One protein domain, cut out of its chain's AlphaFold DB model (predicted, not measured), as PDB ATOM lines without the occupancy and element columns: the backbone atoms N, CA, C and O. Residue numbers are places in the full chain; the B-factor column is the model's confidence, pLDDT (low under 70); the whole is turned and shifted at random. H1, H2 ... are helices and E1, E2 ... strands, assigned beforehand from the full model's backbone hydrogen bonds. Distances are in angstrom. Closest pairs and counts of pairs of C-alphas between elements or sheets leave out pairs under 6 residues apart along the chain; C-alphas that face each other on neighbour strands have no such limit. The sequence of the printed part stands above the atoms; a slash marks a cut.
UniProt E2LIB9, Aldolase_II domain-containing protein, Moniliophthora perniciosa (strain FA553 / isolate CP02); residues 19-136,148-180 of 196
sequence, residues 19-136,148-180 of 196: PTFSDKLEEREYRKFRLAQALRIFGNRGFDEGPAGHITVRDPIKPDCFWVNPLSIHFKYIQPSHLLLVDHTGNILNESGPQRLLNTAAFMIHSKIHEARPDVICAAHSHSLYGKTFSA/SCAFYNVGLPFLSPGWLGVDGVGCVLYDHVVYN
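This is residues 19 to 136 and 148 to 180 of the 196 residues of the protein "Aldolase_II domain-containing protein" of Moniliophthora perniciosa (strain FA553 / isolate CP02) (UniProt E2LIB9). A strongly twisted sheet of five short strands makes the middle layer, with the long helix H1 over one face and H2 over the other. Two short helices, H3 and H4, lie away from the sheet, and residues 148 to 154, of which 148 to 151 belong to H4, stick out free. The printed part has 151 residues, with four named helices and five named strands in the order H1 E1 E2 E3 H2 E4 H3 H4 E5; the sheet's order is E3 E2 E1 E4 E5, all antiparallel. The class is mixed, helices and strands, with under half of the residues in named elements. The whole is compact, with a radius of gyration of the C-alphas of 15.2 A and spans of 43 by 32 by 30 A.

The sheet holds E3, residues 84 to 87, E2, residues 65 to 68, E1, residues 54 to 58 and 13.4 A long, E4, residues 122 to 125 and 10.4 A long, and E5, residues 177 to 179. H1, residues 24 to 45, is 31.2 A long and begins with C-alpha 24 at (337.477, 165.871, 238.751). H2, residues 104 to 116, is 18.2 A long. H3 has residues 129 to 135 and H4 residues 148 to 151. E5 ends with C-alpha 179 at (339.170, 173.984, 256.909).

E1, E2 and E3 form a meander, each strand the antiparallel neighbour of the one before; E1 and E2 are a hairpin, and so are E2 and E3. E3 and E5 are the edge strands. Across E1 and E4, N 54 and O 125 are 2.9 A apart, within hydrogen-bond range; so are N 57 and O 67 across E2 and E1, 2.9 A, N 66 and O 86 across E3 and E2, 2.8 A, and N 177 and O 124 across E4 and E5, 2.8 A. The domain has three layers, helices on both faces of a sheet: H1 and H2 lie on opposite faces. H1, at a height over the sheet of 9.3 A, runs along the strands, at 18 degrees to E1 on the local plane; its closest C-alphas to E1 are those of Leu 35 and Val 57, 7.0 A. H2, at a height over the sheet of 8.1 A, runs slantwise to the strands, at 36 degrees to E1 on the local plane; the closest C-alphas of H2 and E1 are those of His 110 and Thr 56, 7.1 A apart, and the closest of H2 and E4 are those of His 110 and Ala 123, 6.6 A apart. H3 and H4 are not on the sheet and are apart. Every O i to N i+4 pair is within hydrogen-bond range in H1 and H3, and 7 of 9 in H2; H4 is too short for such a pair.

The C-alphas farthest apart, those of Ser 22 and Pro 161, are 45.8 A apart. Residues 137 to 147 are not printed, and C-alphas 136 and 148 are 18.8 A apart across the cut. The links E2 to E3, E3 to H2 and H4 to E5 are long. The mean pLDDT of the printed part is 80.9, and residues 153 to 180 are under 70.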
ATOM      1  N   PRO A  19     330.164 164.352 249.191       89.00
ATOM      2  CA  PRO A  19     330.107 163.335 248.150       89.00
ATOM      3  C   PRO A  19     331.506 163.053 247.587       89.00
ATOM      4  O   PRO A  19     332.365 163.934 247.550       89.00
ATOM      5  N   THR A  20     331.720 161.822 247.135       91.62
ATOM      6  CA  THR A  20     332.917 161.412 246.392       91.62
ATOM      7  C   THR A  20     332.668 161.543 244.896       91.62
ATOM      8  O   THR A  20     331.590 161.176 244.429       91.62
ATOM      9  N   PHE A  21     333.669 161.992 244.143       94.38
ATOM     10  CA  PHE A  21     333.565 162.198 242.699       94.38
ATOM     11  C   PHE A  21     334.576 161.323 241.960       94.38
ATOM     12  O   PHE A  21     335.746 161.277 242.338       94.38
ATOM     13  N   SER A  22     334.135 160.633 240.907       95.00
ATOM     14  CA  SER A  22     335.033 159.935 239.977       95.00
ATOM     15  C   SER A  22     335.594 160.874 238.908       95.00
ATOM     16  O   SER A  22     336.707 160.659 238.431       95.00
ATOM     17  N   ASP A  23     334.838 161.914 238.541       97.62
ATOM     18  CA  ASP A  23     335.270 162.959 237.618       97.62
ATOM     19  C   ASP A  23     335.700 164.217 238.385       97.62
ATOM     20  O   ASP A  23     334.946 164.810 239.160       97.62
ATOM     21  N   LYS A  24     336.932 164.662 238.134       97.00
ATOM     22  CA  LYS A  24     337.477 165.871 238.751       97.00
ATOM     23  C   LYS A  24     336.808 167.154 238.251       97.00
ATOM     24  O   LYS A  24     336.863 168.165 238.953       97.00
ATOM     25  N   LEU A  25     336.201 167.154 237.060       97.81
ATOM     26  CA  LEU A  25     335.428 168.303 236.576       97.81
ATOM     27  C   LEU A  25     334.138 168.471 237.385       97.81
ATOM     28  O   LEU A  25     333.832 169.585 237.812       97.81
ATOM     29  N   GLU A  26     333.437 167.373 237.675       97.81
ATOM     30  CA  GLU A  26     332.282 167.380 238.581       97.81
ATOM     31  C   GLU A  26     332.675 167.857 239.983       97.81
ATOM     32  O   GLU A  26     332.006 168.718 240.561       97.81
ATOM     33  N   GLU A  27     333.807 167.374 240.510       97.44
ATOM     34  CA  GLU A  27     334.322 167.825 241.804       97.44
ATOM     35  C   GLU A  27     334.636 169.330 241.814       97.44
ATOM     36  O   GLU A  27     334.330 170.031 242.785       97.44
ATOM     37  N   ARG A  28     335.230 169.853 240.734       97.94
ATOM     38  CA  ARG A  28     335.522 171.286 240.579       97.94
ATOM     39  C   ARG A  28     334.239 172.110 240.627       97.94
ATOM     40  O   ARG A  28     334.175 173.077 241.388       97.94
ATOM     41  N   GLU A  29     333.222 171.743 239.853       97.94
ATOM     42  CA  GLU A  29     331.951 172.477 239.844       97.94
ATOM     43  C   GLU A  29     331.231 172.383 241.194       97.94
ATOM     44  O   GLU A  29     330.712 173.390 241.685       97.94
ATOM     45  N   TYR A  30     331.296 171.229 241.867       96.75
ATOM     46  CA  TYR A  30     330.807 171.087 243.235       96.75
ATOM     47  C   TYR A  30     331.529 172.030 244.209       96.75
ATOM     48  O   TYR A  30     330.875 172.777 244.941       96.75
ATOM     49  N   ARG A  31     332.869 172.055 244.210       96.50
ATOM     50  CA  ARG A  31     333.662 172.935 245.091       96.50
ATOM     51  C   ARG A  31     333.370 174.414 244.821       96.50
ATOM     52  O   ARG A  31     333.150 175.162 245.774       96.50
ATOM     53  N   LYS A  32     333.276 174.827 243.551       98.00
ATOM     54  CA  LYS A  32     332.882 176.194 243.156       98.00
ATOM     55  C   LYS A  32     331.486 176.557 243.653       98.00
ATOM     56  O   LYS A  32     331.283 177.646 244.191       98.00
ATOM     57  N   PHE A  33     330.526 175.644 243.517       97.12
ATOM     58  CA  PHE A  33     329.180 175.831 244.050       97.12
ATOM     59  C   PHE A  33     329.192 176.010 245.568       97.12
ATOM     60  O   PHE A  33     328.632 176.977 246.082       97.12
ATOM     61  N   ARG A  34     329.886 175.132 246.299       96.00
ATOM     62  CA  ARG A  34     330.007 175.223 247.760       96.00
ATOM     63  C   ARG A  34     330.682 176.519 248.210       96.00
ATOM     64  O   ARG A  34     330.201 177.128 249.162       96.00
ATOM     65  N   LEU A  35     331.722 176.969 247.508       96.00
ATOM     66  CA  LEU A  35     332.387 178.247 247.770       96.00
ATOM     67  C   LEU A  35     331.422 179.431 247.600       96.00
ATOM     68  O   LEU A  35     331.296 180.257 248.504       96.00
ATOM     69  N   ALA A  36     330.686 179.490 246.486       96.81
ATOM     70  CA  ALA A  36     329.691 180.540 246.262       96.81
ATOM     71  C   ALA A  36     328.620 180.567 247.369       96.81
ATOM     72  O   ALA A  36     328.237 181.636 247.845       96.81
ATOM     73  N   GLN A  37     328.176 179.394 247.831       96.25
ATOM     74  CA  GLN A  37     327.215 179.287 248.931       96.25
ATOM     75  C   GLN A  37     327.812 179.721 250.280       96.25
ATOM     76  O   GLN A  37     327.126 180.396 251.045       96.25
ATOM     77  N   ALA A  38     329.076 179.391 250.567       92.06
ATOM     78  CA  ALA A  38     329.764 179.831 251.783       92.06
ATOM     79  C   ALA A  38     329.862 181.364 251.853       92.06
ATOM     80  O   ALA A  38     329.503 181.963 252.866       92.06
ATOM     81  N   LEU A  39     330.233 182.004 250.742       93.69
ATOM     82  CA  LEU A  39     330.262 183.464 250.632       93.69
ATOM     83  C   LEU A  39     328.874 184.067 250.853       93.69
ATOM     84  O   LEU A  39     328.717 185.014 251.616       93.69
ATOM     85  N   ARG A  40     327.825 183.486 250.264       94.56
ATOM     86  CA  ARG A  40     326.447 183.944 250.501       94.56
ATOM     87  C   ARG A  40     326.008 183.796 251.948       94.56
ATOM     88  O   ARG A  40     325.288 184.660 252.439       94.56
ATOM     89  N   ILE A  41     326.438 182.736 252.634       90.62
ATOM     90  CA  ILE A  41     326.209 182.578 254.072       90.62
ATOM     91  C   ILE A  41     326.901 183.713 254.835       90.62
ATOM     92  O   ILE A  41     326.243 184.334 255.665       90.62
ATOM     93  N   PHE A  42     328.159 184.041 254.517       88.75
ATOM     94  CA  PHE A  42     328.877 185.171 255.130       88.75
ATOM     95  C   PHE A  42     328.129 186.488 254.909       88.75
ATOM     96  O   PHE A  42     327.813 187.183 255.872       88.75
ATOM     97  N   GLY A  43     327.739 186.774 253.663       89.50
ATOM     98  CA  GLY A  43     326.964 187.969 253.332       89.50
ATOM     99  C   GLY A  43     325.606 188.019 254.040       89.50
ATOM    100  O   GLY A  43     325.159 189.069 254.490       89.50
ATOM    101  N   ASN A  44     324.914 186.886 254.176       90.94
ATOM    102  CA  ASN A  44     323.628 186.832 254.877       90.94
ATOM    103  C   ASN A  44     323.769 186.987 256.399       90.94
ATOM    104  O   ASN A  44     322.846 187.464 257.053       90.94
ATOM    105  N   ARG A  45     324.913 186.585 256.961       86.38
ATOM    106  CA  ARG A  45     325.245 186.747 258.383       86.38
ATOM    107  C   ARG A  45     325.854 188.115 258.710       86.38
ATOM    108  O   ARG A  45     326.054 188.391 259.888       86.38
ATOM    109  N   GLY A  46     326.109 188.959 257.707       85.00
ATOM    110  CA  GLY A  46     326.737 190.271 257.884       85.00
ATOM    111  C   GLY A  46     328.200 190.169 258.309       85.00
ATOM    112  O   GLY A  46     328.659 190.954 259.131       85.00
ATOM    113  N   PHE A  47     328.911 189.148 257.824       83.81
ATOM    114  CA  PHE A  47     330.343 188.985 258.089       83.81
ATOM    115  C   PHE A  47     331.213 189.796 257.121       83.81
ATOM    116  O   PHE A  47     332.418 189.913 257.328       83.81
ATOM    117  N   ASP A  48     330.615 190.350 256.074       78.75
ATOM    118  CA  ASP A  48     331.236 191.235 255.104       78.75
ATOM    119  C   ASP A  48     331.291 192.696 255.575       78.75
ATOM    120  O   ASP A  48     330.346 193.228 256.154       78.75
ATOM    121  N   GLU A  49     332.404 193.364 255.270       78.81
ATOM    122  CA  GLU A  49     332.611 194.792 255.521       78.81
ATOM    123  C   GLU A  49     333.151 195.451 254.247       78.81
ATOM    124  O   GLU A  49     334.350 195.435 253.959       78.81
ATOM    125  N   GLY A  50     332.244 196.006 253.440       81.81
ATOM    126  CA  GLY A  50     332.602 196.579 252.142       81.81
ATOM    127  C   GLY A  50     333.285 195.538 251.235       81.81
ATOM    128  O   GLY A  50     332.701 194.482 250.999       81.81
ATOM    129  N   PRO A  51     334.493 195.810 250.701       80.44
ATOM    130  CA  PRO A  51     335.223 194.876 249.843       80.44
ATOM    131  C   PRO A  51     336.075 193.848 250.617       80.44
ATOM    132  O   PRO A  51     336.809 193.076 249.997       80.44
ATOM    133  N   ALA A  52     336.060 193.868 251.954       79.62
ATOM    134  CA  ALA A  52     336.896 192.995 252.768       79.62
ATOM    135  C   ALA A  52     336.343 191.564 252.872       79.62
ATOM    136  O   ALA A  52     335.140 191.324 252.788       79.62
ATOM    137  N   GLY A  53     337.255 190.622 253.124       82.81
ATOM    138  CA  GLY A  53     336.963 189.196 253.244       82.81
ATOM    139  C   GLY A  53     337.175 188.421 251.943       82.81
ATOM    140  O   GLY A  53     337.018 188.935 250.832       82.81
ATOM    141  N   HIS A  54     337.567 187.163 252.085       91.75
ATOM    142  CA  HIS A  54     337.758 186.250 250.966       91.75
ATOM    143  C   HIS A  54     337.712 184.803 251.445       91.75
ATOM    144  O   HIS A  54     338.112 184.483 252.561       91.75
ATOM    145  N   ILE A  55     337.228 183.909 250.588       93.94
ATOM    146  CA  ILE A  55     337.260 182.468 250.844       93.94
ATOM    147  C   ILE A  55     337.944 181.803 249.654       93.94
ATOM    148  O   ILE A  55     337.586 182.077 248.507       93.94
ATOM    149  N   THR A  56     338.924 180.942 249.921       96.25
ATOM    150  CA  THR A  56     339.630 180.155 248.905       96.25
ATOM    151  C   THR A  56     339.256 178.684 249.005       96.25
ATOM    152  O   THR A  56     339.064 178.160 250.101       96.25
ATOM    153  N   VAL A  57     339.192 177.989 247.869       96.56
ATOM    154  CA  VAL A  57     339.173 176.519 247.824       96.56
ATOM    155  C   VAL A  57     340.132 176.002 246.757       96.56
ATOM    156  O   VAL A  57     340.113 176.469 245.621       96.56
ATOM    157  N   ARG A  58     340.967 175.027 247.113       96.94
ATOM    158  CA  ARG A  58     341.933 174.377 246.226       96.94
ATOM    159  C   ARG A  58     341.218 173.678 245.074       96.94
ATOM    160  O   ARG A  58     340.215 172.982 245.274       96.94
ATOM    161  N   ASP A  59     341.738 173.842 243.868       98.06
ATOM    162  CA  ASP A  59     341.209 173.193 242.679       98.06
ATOM    163  C   ASP A  59     341.582 171.692 242.652       98.06
ATOM    164  O   ASP A  59     342.731 171.335 242.916       98.06
ATOM    165  N   PRO A  60     340.638 170.778 242.355       96.88
ATOM    166  CA  PRO A  60     340.908 169.335 242.379       96.88
ATOM    167  C   PRO A  60     341.712 168.833 241.161       96.88
ATOM    168  O   PRO A  60     342.289 167.740 241.196       96.88
ATOM    169  N   ILE A  61     341.758 169.609 240.073       97.88
ATOM    170  CA  ILE A  61     342.475 169.294 238.828       97.88
ATOM    171  C   ILE A  61     343.861 169.949 238.818       97.88
ATOM    172  O   ILE A  61     344.814 169.311 238.381       97.88
ATOM    173  N   LYS A  62     343.978 171.189 239.308       97.50
ATOM    174  CA  LYS A  62     345.222 171.958 239.454       97.50
ATOM    175  C   LYS A  62     345.484 172.241 240.943       97.50
ATOM    176  O   LYS A  62     345.087 173.299 241.422       97.50
ATOM    177  N   PRO A  63     346.132 171.326 241.685       95.38
ATOM    178  CA  PRO A  63     346.276 171.445 243.139       95.38
ATOM    179  C   PRO A  63     347.003 172.707 243.621       95.38
ATOM    180  O   PRO A  63     346.765 173.133 244.746       95.38
ATOM    181  N   ASP A  64     347.821 173.331 242.773       96.12
ATOM    182  CA  ASP A  64     348.549 174.580 243.058       96.12
ATOM    183  C   ASP A  64     347.745 175.846 242.694       96.12
ATOM    184  O   ASP A  64     348.287 176.948 242.582       96.12
ATOM    185  N   CYS A  65     346.445 175.688 242.432       97.94
ATOM    186  CA  CYS A  65     345.529 176.767 242.090       97.94
ATOM    187  C   CYS A  65     344.306 176.771 243.013       97.94
ATOM    188  O   CYS A  65     343.853 175.735 243.507       97.94
ATOM    189  N   PHE A  66     343.726 177.954 243.193       98.31
ATOM    190  CA  PHE A  66     342.669 178.208 244.166       98.31
ATOM    191  C   PHE A  66     341.536 179.006 243.539       98.31
ATOM    192  O   PHE A  66     341.760 180.009 242.863       98.31
ATOM    193  N   TRP A  67     340.307 178.574 243.794       98.50
ATOM    194  CA  TRP A  67     339.112 179.349 243.499       98.50
ATOM    195  C   TRP A  67     338.867 180.369 244.604       98.50
ATOM    196  O   TRP A  67     338.874 179.995 245.773       98.50
ATOM    197  N   VAL A  68     338.608 181.626 244.245       98.00
ATOM    198  CA  VAL A  68     338.368 182.736 245.183       98.00
ATOM    199  C   VAL A  68     337.320 183.712 244.638       98.00
ATOM    200  O   VAL A  68     337.095 183.791 243.427       98.00
ATOM    201  N   ASN A  69     336.639 184.453 245.516       97.00
ATOM    202  CA  ASN A  69     335.729 185.522 245.096       97.00
ATOM    203  C   ASN A  69     336.470 186.717 244.474       97.00
ATOM    204  O   ASN A  69     337.536 187.099 244.957       97.00
ATOM    205  N   PRO A  70     335.889 187.364 243.447       96.12
ATOM    206  CA  PRO A  70     336.383 188.641 242.956       96.12
ATOM    207  C   PRO A  70     336.087 189.767 243.957       96.12
ATOM    208  O   PRO A  70     335.111 189.713 244.705       96.12
ATOM    209  N   LEU A  71     336.893 190.828 243.909       93.00
ATOM    210  CA  LEU A  71     336.724 192.030 244.735       93.00
ATOM    211  C   LEU A  71     335.495 192.871 244.333       93.00
ATOM    212  O   LEU A  71     334.991 193.666 245.118       93.00
ATOM    213  N   SER A  72     335.019 192.714 243.096       89.81
ATOM    214  CA  SER A  72     333.986 193.555 242.477       89.81
ATOM    215  C   SER A  72     332.544 193.179 242.834       89.81
ATOM    216  O   SER A  72     331.621 193.874 242.412       89.81
ATOM    217  N   ILE A  73     332.315 192.076 243.557       93.81
ATOM    218  CA  ILE A  73     330.969 191.534 243.783       93.81
ATOM    219  C   ILE A  73     330.736 191.286 245.269       93.81
ATOM    220  O   ILE A  73     331.445 190.518 245.913       93.81
ATOM    221  N   HIS A  74     329.668 191.887 245.784       94.44
ATOM    222  CA  HIS A  74     329.208 191.682 247.150       94.44
ATOM    223  C   HIS A  74     328.836 190.209 247.398       94.44
ATOM    224  O   HIS A  74     328.189 189.563 246.568       94.44
ATOM    225  N   PHE A  75     329.171 189.683 248.580       93.19
ATOM    226  CA  PHE A  75     329.082 188.256 248.920       93.19
ATOM    227  C   PHE A  75     327.714 187.609 248.654       93.19
ATOM    228  O   PHE A  75     327.638 186.525 248.074       93.19
ATOM    229  N   LYS A  76     326.621 188.307 248.992       94.12
ATOM    230  CA  LYS A  76     325.233 187.890 248.716       94.12
ATOM    231  C   LYS A  76     324.942 187.561 247.242       94.12
ATOM    232  O   LYS A  76     324.033 186.780 246.977       94.12
ATOM    233  N   TYR A  77     325.697 188.117 246.295       95.69
ATOM    234  CA  TYR A  77     325.463 187.948 244.857       95.69
ATOM    235  C   TYR A  77     326.483 187.044 244.161       95.69
ATOM    236  O   TYR A  77     326.366 186.811 242.958       95.69
ATOM    237  N   ILE A  78     327.467 186.498 244.882       96.75
ATOM    238  CA  ILE A  78     328.461 185.606 244.281       96.75
ATOM    239  C   ILE A  78     327.772 184.389 243.659       96.75
ATOM    240  O   ILE A  78     326.871 183.806 244.252       96.75
ATOM    241  N   GLN A  79     328.190 184.017 242.454       97.94
ATOM    242  CA  GLN A  79     327.793 182.807 241.742       97.94
ATOM    243  C   GLN A  79     329.061 182.021 241.388       97.94
ATOM    244  O   GLN A  79     330.129 182.630 241.283       97.94
ATOM    245  N   PRO A  80     328.971 180.707 241.125       98.00
ATOM    246  CA  PRO A  80     330.128 179.909 240.711       98.00
ATOM    247  C   PRO A  80     330.839 180.458 239.468       98.00
ATOM    248  O   PRO A  80     332.058 180.369 239.360       98.00
ATOM    249  N   SER A  81     330.086 181.070 238.552       97.69
ATOM    250  CA  SER A  81     330.601 181.701 237.331       97.69
ATOM    251  C   SER A  81     331.366 183.003 237.573       97.69
ATOM    252  O   SER A  81     332.029 183.482 236.660       97.69
ATOM    253  N   HIS A  82     331.280 183.601 238.764       97.62
ATOM    254  CA  HIS A  82     332.012 184.823 239.109       97.62
ATOM    255  C   HIS A  82     333.424 184.543 239.633       97.62
ATOM    256  O   HIS A  82     334.231 185.467 239.706       97.62
ATOM    257  N   LEU A  83     333.696 183.305 240.052       98.31
ATOM    258  CA  LEU A  83     334.909 182.945 240.775       98.31
ATOM    259  C   LEU A  83     336.160 183.068 239.899       98.31
ATOM    260  O   LEU A  83     336.135 182.815 238.690       98.31
ATOM    261  N   LEU A  84     337.259 183.430 240.551       98.50
ATOM    262  CA  LEU A  84     338.591 183.511 239.966       98.50
ATOM    263  C   LEU A  84     339.346 182.229 240.296       98.50
ATOM    264  O   LEU A  84     339.328 181.813 241.449       98.50
ATOM    265  N   LEU A  85     340.016 181.634 239.314       98.56
ATOM    266  CA  LEU A  85     341.021 180.600 239.522       98.56
ATOM    267  C   LEU A  85     342.395 181.269 239.516       98.56
ATOM    268  O   LEU A  85     342.766 181.893 238.521       98.56
ATOM    269  N   VAL A  86     343.131 181.143 240.614       98.25
ATOM    270  CA  VAL A  86     344.370 181.888 240.856       98.25
ATOM    271  C   VAL A  86     345.488 180.934 241.269       98.25
ATOM    272  O   VAL A  86     345.242 180.024 242.059       98.25
ATOM    273  N   ASP A  87     346.695 181.110 240.734       97.38
ATOM    274  CA  ASP A  87     347.881 180.358 241.176       97.38
ATOM    275  C   ASP A  87     348.498 180.935 242.468       97.38
ATOM    276  O   ASP A  87     348.087 181.988 242.957       97.38
ATOM    277  N   HIS A  88     349.511 180.270 243.029       94.75
ATOM    278  CA  HIS A  88     350.198 180.735 244.244       94.75
ATOM    279  C   HIS A  88     350.802 182.147 244.152       94.75
ATOM    280  O   HIS A  88     350.996 182.797 245.181       94.75
ATOM    281  N   THR A  89     351.089 182.636 242.947       95.56
ATOM    282  CA  THR A  89     351.688 183.960 242.724       95.56
ATOM    283  C   THR A  89     350.649 185.064 242.519       95.56
ATOM    284  O   THR A  89     351.010 186.231 242.387       95.56
ATOM    285  N   GLY A  90     349.357 184.721 242.521       94.38
ATOM    286  CA  GLY A  90     348.272 185.678 242.328       94.38
ATOM    287  C   GLY A  90     347.860 185.874 240.867       94.38
ATOM    288  O   GLY A  90     347.065 186.776 240.590       94.38
ATOM    289  N   ASN A  91     348.346 185.055 239.924       97.50
ATOM    290  CA  ASN A  91     347.931 185.177 238.525       97.50
ATOM    291  C   ASN A  91     346.546 184.568 238.315       97.50
ATOM    292  O   ASN A  91     346.298 183.414 238.664       97.50
ATOM    293  N   ILE A  92     345.657 185.328 237.679       98.00
ATOM    294  CA  ILE A  92     344.304 184.875 237.343       98.00
ATOM    295  C   ILE A  92     344.349 184.051 236.052       98.00
ATOM    296  O   ILE A  92     344.677 184.565 234.984       98.00
ATOM    297  N   LEU A  93     343.948 182.785 236.132       97.88
ATOM    298  CA  LEU A  93     343.953 181.847 235.015       97.88
ATOM    299  C   LEU A  93     342.742 182.018 234.086       97.88
ATOM    300  O   LEU A  93     341.708 182.591 234.450       97.88
ATOM    301  N   ASN A  94     342.858 181.503 232.862       96.94
ATOM    302  CA  ASN A  94     341.850 181.662 231.808       96.94
ATOM    303  C   ASN A  94     340.509 181.003 232.150       96.94
ATOM    304  O   ASN A  94     339.476 181.534 231.759       96.94
ATOM    305  N   GLU A  95     340.517 179.924 232.937       96.62
ATOM    306  CA  GLU A  95     339.317 179.210 233.394       96.62
ATOM    307  C   GLU A  95     338.456 180.001 234.391       96.62
ATOM    308  O   GLU A  95     337.358 179.564 234.745       96.62
ATOM    309  N   SER A  96     338.943 181.151 234.858       97.19
ATOM    310  CA  SER A  96     338.176 182.075 235.692       97.19
ATOM    311  C   SER A  96     336.936 182.602 234.972       97.19
ATOM    312  O   SER A  96     336.877 182.665 233.742       97.19
ATOM    313  N   GLY A  97     335.977 183.080 235.762       93.88
ATOM    314  CA  GLY A  97     334.845 183.846 235.263       93.88
ATOM    315  C   GLY A  97     335.226 185.118 234.484       93.88
ATOM    316  O   GLY A  97     336.402 185.447 234.295       93.88
ATOM    317  N   PRO A  98     334.221 185.898 234.044       94.62
ATOM    318  CA  PRO A  98     334.456 187.157 233.340       94.62
ATOM    319  C   PRO A  98     335.056 188.238 234.252       94.62
ATOM    320  O   PRO A  98     335.643 189.199 233.763       94.62
ATOM    321  N   GLN A  99     334.919 188.091 235.574       93.56
ATOM    322  CA  GLN A  99     335.551 188.984 236.539       93.56
ATOM    323  C   GLN A  99     337.061 188.750 236.555       93.56
ATOM    324  O   GLN A  99     337.519 187.621 236.414       93.56
ATOM    325  N   ARG A 100     337.834 189.824 236.725       94.19
ATOM    326  CA  ARG A 100     339.308 189.777 236.730       94.19
ATOM    327  C   ARG A 100     339.936 190.655 237.816       94.19
ATOM    328  O   ARG A 100     341.128 190.922 237.774       94.19
ATOM    329  N   LEU A 101     339.138 191.114 238.782       95.88
ATOM    330  CA  LEU A 101     339.622 191.946 239.881       95.88
ATOM    331  C   LEU A 101     339.859 191.087 241.127       95.88
ATOM    332  O   LEU A 101     338.911 190.725 241.827       95.88
ATOM    333  N   LEU A 102     341.127 190.768 241.383       94.94
ATOM    334  CA  LEU A 102     341.585 190.055 242.572       94.94
ATOM    335  C   LEU A 102     342.067 191.053 243.631       94.94
ATOM    336  O   LEU A 102     342.798 191.991 243.318       94.94
ATOM    337  N   ASN A 103     341.718 190.822 244.896       92.06
ATOM    338  CA  ASN A 103     342.424 191.452 246.009       92.06
ATOM    339  C   ASN A 103     343.714 190.671 246.280       92.06
ATOM    340  O   ASN A 103     343.733 189.769 247.116       92.06
ATOM    341  N   THR A 104     344.768 190.979 245.521       90.50
ATOM    342  CA  THR A 104     346.017 190.205 245.540       90.50
ATOM    343  C   THR A 104     346.642 190.179 246.928       90.50
ATOM    344  O   THR A 104     346.985 189.107 247.408       90.50
ATOM    345  N   ALA A 105     346.718 191.324 247.611       84.88
ATOM    346  CA  ALA A 105     347.314 191.408 248.945       84.88
ATOM    347  C   ALA A 105     346.622 190.475 249.949       84.88
ATOM    348  O   ALA A 105     347.288 189.752 250.683       84.88
ATOM    349  N   ALA A 106     345.287 190.448 249.940       82.69
ATOM    350  CA  ALA A 106     344.519 189.578 250.818       82.69
ATOM    351  C   ALA A 106     344.678 188.095 250.425       82.69
ATOM    352  O   ALA A 106     344.934 187.250 251.278       82.69
ATOM    353  N   PHE A 107     344.633 187.788 249.125       91.00
ATOM    354  CA  PHE A 107     344.830 186.431 248.614       91.00
ATOM    355  C   PHE A 107     346.205 185.840 248.964       91.00
ATOM    356  O   PHE A 107     346.289 184.647 249.258       91.00
ATOM    357  N   MET A 108     347.272 186.647 248.982       89.44
ATOM    358  CA  MET A 108     348.620 186.154 249.298       89.44
ATOM    359  C   MET A 108     348.718 185.521 250.693       89.44
ATOM    360  O   MET A 108     349.512 184.600 250.874       89.44
ATOM    361  N   ILE A 109     347.873 185.933 251.645       85.62
ATOM    362  CA  ILE A 109     347.778 185.298 252.969       85.62
ATOM    363  C   ILE A 109     347.331 183.838 252.813       85.62
ATOM    364  O   ILE A 109     348.000 182.920 253.288       85.62
ATOM    365  N   HIS A 110     346.235 183.603 252.087       90.00
ATOM    366  CA  HIS A 110     345.738 182.251 251.823       90.00
ATOM    367  C   HIS A 110     346.704 181.442 250.951       90.00
ATOM    368  O   HIS A 110     346.836 180.240 251.167       90.00
ATOM    369  N   SER A 111     347.410 182.079 250.009       89.56
ATOM    370  CA  SER A 111     348.446 181.412 249.211       89.56
ATOM    371  C   SER A 111     349.530 180.801 250.105       89.56
ATOM    372  O   SER A 111     349.843 179.622 249.953       89.56
ATOM    373  N   LYS A 112     350.030 181.557 251.094       88.00
ATOM    374  CA  LYS A 112     351.031 181.068 252.055       88.00
ATOM    375  C   LYS A 112     350.499 179.988 252.987       88.00
ATOM    376  O   LYS A 112     351.200 179.009 253.223       88.00
ATOM    377  N   ILE A 113     349.249 180.103 253.440       84.56
ATOM    378  CA  ILE A 113     348.592 179.029 254.201       84.56
ATOM    379  C   ILE A 113     348.551 177.745 253.369       84.56
ATOM    380  O   ILE A 113     348.954 176.689 253.842       84.56
ATOM    381  N   HIS A 114     348.100 177.819 252.119       87.62
ATOM    382  CA  HIS A 114     347.987 176.648 251.256       87.62
ATOM    383  C   HIS A 114     349.338 176.070 250.806       87.62
ATOM    384  O   HIS A 114     349.388 174.882 250.479       87.62
ATOM    385  N   GLU A 115     350.392 176.888 250.752       88.69
ATOM    386  CA  GLU A 115     351.772 176.460 250.489       88.69
ATOM    387  C   GLU A 115     352.334 175.693 251.695       88.69
ATOM    388  O   GLU A 115     352.811 174.572 251.542       88.69
ATOM    389  N   ALA A 116     352.202 176.257 252.901       86.12
ATOM    390  CA  ALA A 116     352.658 175.627 254.139       86.12
ATOM    391  C   ALA A 116     351.832 174.387 254.514       86.12
ATOM    392  O   ALA A 116     352.347 173.455 255.128       86.12
ATOM    393  N   ARG A 117     350.548 174.363 254.136       81.88
ATOM    394  CA  ARG A 117     349.593 173.300 254.466       81.88
ATOM    395  C   ARG A 117     348.933 172.719 253.214       81.88
ATOM    396  O   ARG A 117     347.799 173.077 252.871       81.88
ATOM    397  N   PRO A 118     349.606 171.781 252.520       88.06
ATOM    398  CA  PRO A 118     349.044 171.103 251.352       88.06
ATOM    399  C   PRO A 118     347.742 170.345 251.648       88.06
ATOM    400  O   PRO A 118     346.883 170.230 250.773       88.06
ATOM    401  N   ASP A 119     347.572 169.865 252.883       83.62
ATOM    402  CA  ASP A 119     346.369 169.175 253.355       83.62
ATOM    403  C   ASP A 119     345.154 170.111 253.487       83.62
ATOM    404  O   ASP A 119     344.009 169.666 253.402       83.62
ATOM    405  N   VAL A 120     345.380 171.419 253.634       84.50
ATOM    406  CA  VAL A 120     344.314 172.416 253.706       84.50
ATOM    407  C   VAL A 120     343.711 172.637 252.322       84.50
ATOM    408  O   VAL A 120     344.372 173.057 251.363       84.50
ATOM    409  N   ILE A 121     342.401 172.404 252.245       91.00
ATOM    410  CA  ILE A 121     341.624 172.517 251.011       91.00
ATOM    411  C   ILE A 121     340.930 173.865 250.901       91.00
ATOM    412  O   ILE A 121     340.799 174.368 249.791       91.00
ATOM    413  N   CYS A 122     340.503 174.480 252.000       89.56
ATOM    414  CA  CYS A 122     339.903 175.807 251.946       89.56
ATOM    415  C   CYS A 122     340.236 176.642 253.177       89.56
ATOM    416  O   CYS A 122     340.394 176.120 254.276       89.56
ATOM    417  N   ALA A 123     340.289 177.950 252.981       86.88
ATOM    418  CA  ALA A 123     340.455 178.926 254.042       86.88
ATOM    419  C   ALA A 123     339.417 180.032 253.855       86.88
ATOM    420  O   ALA A 123     339.083 180.398 252.725       86.88
ATOM    421  N   ALA A 124     338.886 180.549 254.955       88.50
ATOM    422  CA  ALA A 124     337.915 181.632 254.971       88.50
ATOM    423  C   ALA A 124     338.447 182.787 255.810       88.50
ATOM    424  O   ALA A 124     338.985 182.551 256.883       88.50
ATOM    425  N   HIS A 125     338.260 184.010 255.325       87.62
ATOM    426  CA  HIS A 125     338.600 185.258 255.998       87.62
ATOM    427  C   HIS A 125     337.434 186.228 255.900       87.62
ATOM    428  O   HIS A 125     336.843 186.389 254.827       87.62
ATOM    429  N   SER A 126     337.142 186.923 256.991       82.94
ATOM    430  CA  SER A 126     336.150 187.995 257.020       82.94
ATOM    431  C   SER A 126     336.562 189.075 258.009       82.94
ATOM    432  O   SER A 126     337.465 188.871 258.804       82.94
ATOM    433  N   HIS A 127     335.907 190.232 257.968       82.75
ATOM    434  CA  HIS A 127     336.021 191.245 259.020       82.75
ATOM    435  C   HIS A 127     334.707 191.268 259.795       82.75
ATOM    436  O   HIS A 127     333.920 192.212 259.707       82.75
ATOM    437  N   SER A 128     334.422 190.170 260.494       79.81
ATOM    438  CA  SER A 128     333.160 190.045 261.213       79.81
ATOM    439  C   SER A 128     333.119 191.060 262.360       79.81
ATOM    440  O   SER A 128     334.141 191.342 262.986       79.81
ATOM    441  N   LEU A 129     331.945 191.631 262.661       81.44
ATOM    442  CA  LEU A 129     331.839 192.674 263.692       81.44
ATOM    443  C   LEU A 129     332.431 192.216 265.033       81.44
ATOM    444  O   LEU A 129     333.238 192.927 265.631       81.44
ATOM    445  N   TYR A 130     332.039 191.028 265.499       82.69
ATOM    446  CA  TYR A 130     332.483 190.501 266.789       82.69
ATOM    447  C   TYR A 130     333.935 190.023 266.756       82.69
ATOM    448  O   TYR A 130     334.663 190.310 267.702       82.69
ATOM    449  N   GLY A 131     334.370 189.368 265.673       78.75
ATOM    450  CA  GLY A 131     335.753 188.917 265.518       78.75
ATOM    451  C   GLY A 131     336.734 190.083 265.524       78.75
ATOM    452  O   GLY A 131     337.619 190.133 266.377       78.75
ATOM    453  N   LYS A 132     336.485 191.099 264.688       77.94
ATOM    454  CA  LYS A 132     337.271 192.342 264.650       77.94
ATOM    455  C   LYS A 132     337.265 193.096 265.983       77.94
ATOM    456  O   LYS A 132     338.288 193.629 266.404       77.94
ATOM    457  N   THR A 133     336.112 193.175 266.652       79.06
ATOM    458  CA  THR A 133     336.014 193.876 267.945       79.06
ATOM    459  C   THR A 133     336.815 193.153 269.025       79.06
ATOM    460  O   THR A 133     337.555 193.793 269.768       79.06
ATOM    461  N   PHE A 134     336.700 191.825 269.108       79.25
ATOM    462  CA  PHE A 134     337.442 191.029 270.084       79.25
ATOM    463  C   PHE A 134     338.947 191.063 269.808       79.25
ATOM    464  O   PHE A 134     339.741 191.232 270.730       79.25
ATOM    465  N   SER A 135     339.344 190.984 268.538       73.94
ATOM    466  CA  SER A 135     340.749 190.988 268.149       73.94
ATOM    467  C   SER A 135     341.464 192.300 268.493       73.94
ATOM    468  O   SER A 135     342.660 192.297 268.771       73.94
ATOM    469  N   ALA A 136     340.731 193.418 268.541       76.94
ATOM    470  CA  ALA A 136     341.261 194.710 268.975       76.94
ATOM    471  C   ALA A 136     341.666 194.744 270.463       76.94
ATOM    472  O   ALA A 136     342.442 195.614 270.853       76.94
ATOM    473  N   SER A 148     333.101 177.084 272.779       77.75
ATOM    474  CA  SER A 148     334.471 177.608 272.716       77.75
ATOM    475  C   SER A 148     335.529 176.506 272.778       77.75
ATOM    476  O   SER A 148     336.595 176.668 272.192       77.75
ATOM    477  N   CYS A 149     335.218 175.344 273.366       81.69
ATOM    478  CA  CYS A 149     336.137 174.205 273.415       81.69
ATOM    479  C   CYS A 149     336.473 173.630 272.032       81.69
ATOM    480  O   CYS A 149     337.487 172.952 271.901       81.69
ATOM    481  N   ALA A 150     335.687 173.933 270.987       73.94
ATOM    482  CA  ALA A 150     336.067 173.631 269.603       73.94
ATOM    483  C   ALA A 150     337.367 174.341 269.176       73.94
ATOM    484  O   ALA A 150     337.985 173.947 268.189       73.94
ATOM    485  N   PHE A 151     337.773 175.370 269.928       71.69
ATOM    486  CA  PHE A 151     338.981 176.158 269.729       71.69
ATOM    487  C   PHE A 151     340.041 175.924 270.821       71.69
ATOM    488  O   PHE A 151     341.014 176.675 270.920       71.69
ATOM    489  N   TYR A 152     339.872 174.912 271.675       73.94
ATOM    490  CA  TYR A 152     340.864 174.593 272.697       73.94
ATOM    491  C   TYR A 152     342.090 173.927 272.067       73.94
ATOM    492  O   TYR A 152     341.951 172.961 271.323       73.94
ATOM    493  N   ASN A 153     343.284 174.441 272.373       65.19
ATOM    494  CA  ASN A 153     344.564 173.949 271.853       65.19
ATOM    495  C   ASN A 153     344.694 173.936 270.317       65.19
ATOM    496  O   ASN A 153     345.601 173.319 269.777       65.19
ATOM    497  N   VAL A 154     343.806 174.641 269.607       53.12
ATOM    498  CA  VAL A 154     343.927 174.862 268.157       53.12
ATOM    499  C   VAL A 154     344.660 176.169 267.853       53.12
ATOM    500  O   VAL A 154     344.531 176.677 266.756       53.12
ATOM    501  N   GLY A 155     345.365 176.753 268.832       50.25
ATOM    502  CA  GLY A 155     346.157 177.977 268.691       50.25
ATOM    503  C   GLY A 155     345.483 179.071 267.860       50.25
ATOM    504  O   GLY A 155     345.753 179.169 266.675       50.25
ATOM    505  N   LEU A 156     344.650 179.927 268.463       50.38
ATOM    506  CA  LEU A 156     344.295 181.214 267.845       50.38
ATOM    507  C   LEU A 156     345.534 182.113 267.959       50.38
ATOM    508  O   LEU A 156     345.748 182.682 269.036       50.38
ATOM    509  N   PRO A 157     346.403 182.205 266.934       46.62
ATOM    510  CA  PRO A 157     347.681 182.867 267.088       46.62
ATOM    511  C   PRO A 157     347.389 184.363 267.126       46.62
ATOM    512  O   PRO A 157     346.959 184.963 266.139       46.62
ATOM    513  N   PHE A 158     347.602 184.982 268.282       44.09
ATOM    514  CA  PHE A 158     347.666 186.430 268.346       44.09
ATOM    515  C   PHE A 158     348.964 186.869 267.668       44.09
ATOM    516  O   PHE A 158     350.056 186.668 268.199       44.09
ATOM    517  N   LEU A 159     348.842 187.466 266.485       43.34
ATOM    518  CA  LEU A 159     349.929 188.205 265.860       43.34
ATOM    519  C   LEU A 159     349.859 189.645 266.380       43.34
ATOM    520  O   LEU A 159     348.815 190.294 266.296       43.34
ATOM    521  N   SER A 160     350.953 190.120 266.982       31.11
ATOM    522  CA  SER A 160     351.056 191.478 267.525       31.11
ATOM    523  C   SER A 160     350.692 192.531 266.469       31.11
ATOM    524  O   SER A 160     350.986 192.297 265.295       31.11
ATOM    525  N   PRO A 161     350.139 193.703 266.840       33.91
ATOM    526  CA  PRO A 161     349.764 194.737 265.880       33.91
ATOM    527  C   PRO A 161     350.991 195.197 265.077       33.91
ATOM    528  O   PRO A 161     351.853 195.910 265.588       33.91
ATOM    529  N   GLY A 162     351.068 194.761 263.821       31.45
ATOM    530  CA  GLY A 162     352.131 195.057 262.867       31.45
ATOM    531  C   GLY A 162     351.519 195.307 261.491       31.45
ATOM    532  O   GLY A 162     350.507 194.717 261.127       31.45
ATOM    533  N   TRP A 163     352.071 196.276 260.776       25.64
ATOM    534  CA  TRP A 163     351.490 196.881 259.584       25.64
ATOM    535  C   TRP A 163     351.368 195.925 258.385       25.64
ATOM    536  O   TRP A 163     352.176 195.026 258.195       25.64
ATOM    537  N   LEU A 164     350.357 196.193 257.550       32.75
ATOM    538  CA  LEU A 164     350.101 195.588 256.239       32.75
ATOM    539  C   LEU A 164     351.363 195.552 255.356       32.75
ATOM    540  O   LEU A 164     351.811 196.599 254.893       32.75
ATOM    541  N   GLY A 165     351.876 194.360 255.044       26.67
ATOM    542  CA  GLY A 165     352.906 194.192 254.018       26.67
ATOM    543  C   GLY A 165     353.572 192.821 254.038       26.67
ATOM    544  O   GLY A 165     353.954 192.321 255.087       26.67
ATOM    545  N   VAL A 166     353.684 192.212 252.857       34.31
ATOM    546  CA  VAL A 166     354.551 191.058 252.562       34.31
ATOM    547  C   VAL A 166     355.977 191.297 253.090       34.31
ATOM    548  O   VAL A 166     356.445 192.431 253.059       34.31
ATOM    549  N   ASP A 167     356.610 190.225 253.583       26.03
ATOM    550  CA  ASP A 167     357.842 190.168 254.411       26.03
ATOM    551  C   ASP A 167     357.650 190.507 255.906       26.03
ATOM    552  O   ASP A 167     358.577 190.893 256.615       26.03
ATOM    553  N   GLY A 168     356.415 190.372 256.395       25.78
ATOM    554  CA  GLY A 168     356.026 190.710 257.765       25.78
ATOM    555  C   GLY A 168     354.526 190.545 257.998       25.78
ATOM    556  O   GLY A 168     353.881 191.414 258.582       25.78
ATOM    557  N   VAL A 169     353.934 189.450 257.504       29.98
ATOM    558  CA  VAL A 169     352.475 189.249 257.507       29.98
ATOM    559  C   VAL A 169     351.982 188.777 258.882       29.98
ATOM    560  O   VAL A 169     351.558 187.642 259.074       29.98
ATOM    561  N   GLY A 170     352.004 189.694 259.845       24.19
ATOM    562  CA  GLY A 170     351.224 189.625 261.073       24.19
ATOM    563  C   GLY A 170     349.776 190.031 260.802       24.19
ATOM    564  O   GLY A 170     349.371 191.132 261.164       24.19
ATOM    565  N   CYS A 171     348.991 189.196 260.115       26.88
ATOM    566  CA  CYS A 171     347.548 189.426 260.044       26.88
ATOM    567  C   CYS A 171     346.934 188.970 261.365       26.88
ATOM    568  O   CYS A 171     347.260 187.900 261.859       26.88
ATOM    569  N   VAL A 172     346.056 189.766 261.961       29.78
ATOM    570  CA  VAL A 172     345.341 189.376 263.177       29.78
ATOM    571  C   VAL A 172     344.442 188.172 262.831       29.78
ATOM    572  O   VAL A 172     343.333 188.338 262.328       29.78
ATOM    573  N   LEU A 173     344.949 186.949 263.045       37.28
ATOM    574  CA  LEU A 173     344.322 185.659 262.712       37.28
ATOM    575  C   LEU A 173     343.190 185.318 263.701       37.28
ATOM    576  O   LEU A 173     343.184 184.261 264.319       37.28
ATOM    577  N   TYR A 174     342.228 186.222 263.881       30.19
ATOM    578  CA  TYR A 174     341.019 185.933 264.667       30.19
ATOM    579  C   TYR A 174     339.839 185.519 263.787       30.19
ATOM    580  O   TYR A 174     338.983 184.770 264.244       30.19
ATOM    581  N   ASP A 175     339.823 185.957 262.524       34.84
ATOM    582  CA  ASP A 175     338.735 185.684 261.576       34.84
ATOM    583  C   ASP A 175     339.145 184.744 260.427       34.84
ATOM    584  O   ASP A 175     338.362 184.510 259.501       34.84
ATOM    585  N   HIS A 176     340.354 184.174 260.482       39.06
ATOM    586  CA  HIS A 176     340.749 183.128 259.549       39.06
ATOM    587  C   HIS A 176     340.267 181.776 260.063       39.06
ATOM    588  O   HIS A 176     340.655 181.332 261.137       39.06
ATOM    589  N   VAL A 177     339.426 181.103 259.286       45.47
ATOM    590  CA  VAL A 177     339.032 179.723 259.549       45.47
ATOM    591  C   VAL A 177     339.595 178.846 258.446       45.47
ATOM    592  O   VAL A 177     339.181 178.925 257.288       45.47
ATOM    593  N   VAL A 178     340.563 178.013 258.811       42.53
ATOM    594  CA  VAL A 178     341.213 177.066 257.911       42.53
ATOM    595  C   VAL A 178     340.491 175.730 258.014       42.53
ATOM    596  O   VAL A 178     340.471 175.127 259.078       42.53
ATOM    597  N   TYR A 179     339.884 175.258 256.928       37.00
ATOM    598  CA  TYR A 179     339.170 173.984 256.909       37.00
ATOM    599  C   TYR A 179     339.946 172.942 256.101       37.00
ATOM    600  O   TYR A 179     340.221 173.116 254.907       37.00
ATOM    601  N   ASN A 180     340.203 171.791 256.718       34.91
ATOM    602  CA  ASN A 180     340.572 170.598 255.975       34.91
ATOM    603  C   ASN A 180     339.268 169.899 255.545       34.91
ATOM    604  O   ASN A 180     338.449 169.519 256.375       34.91
TER     605      ASN A 180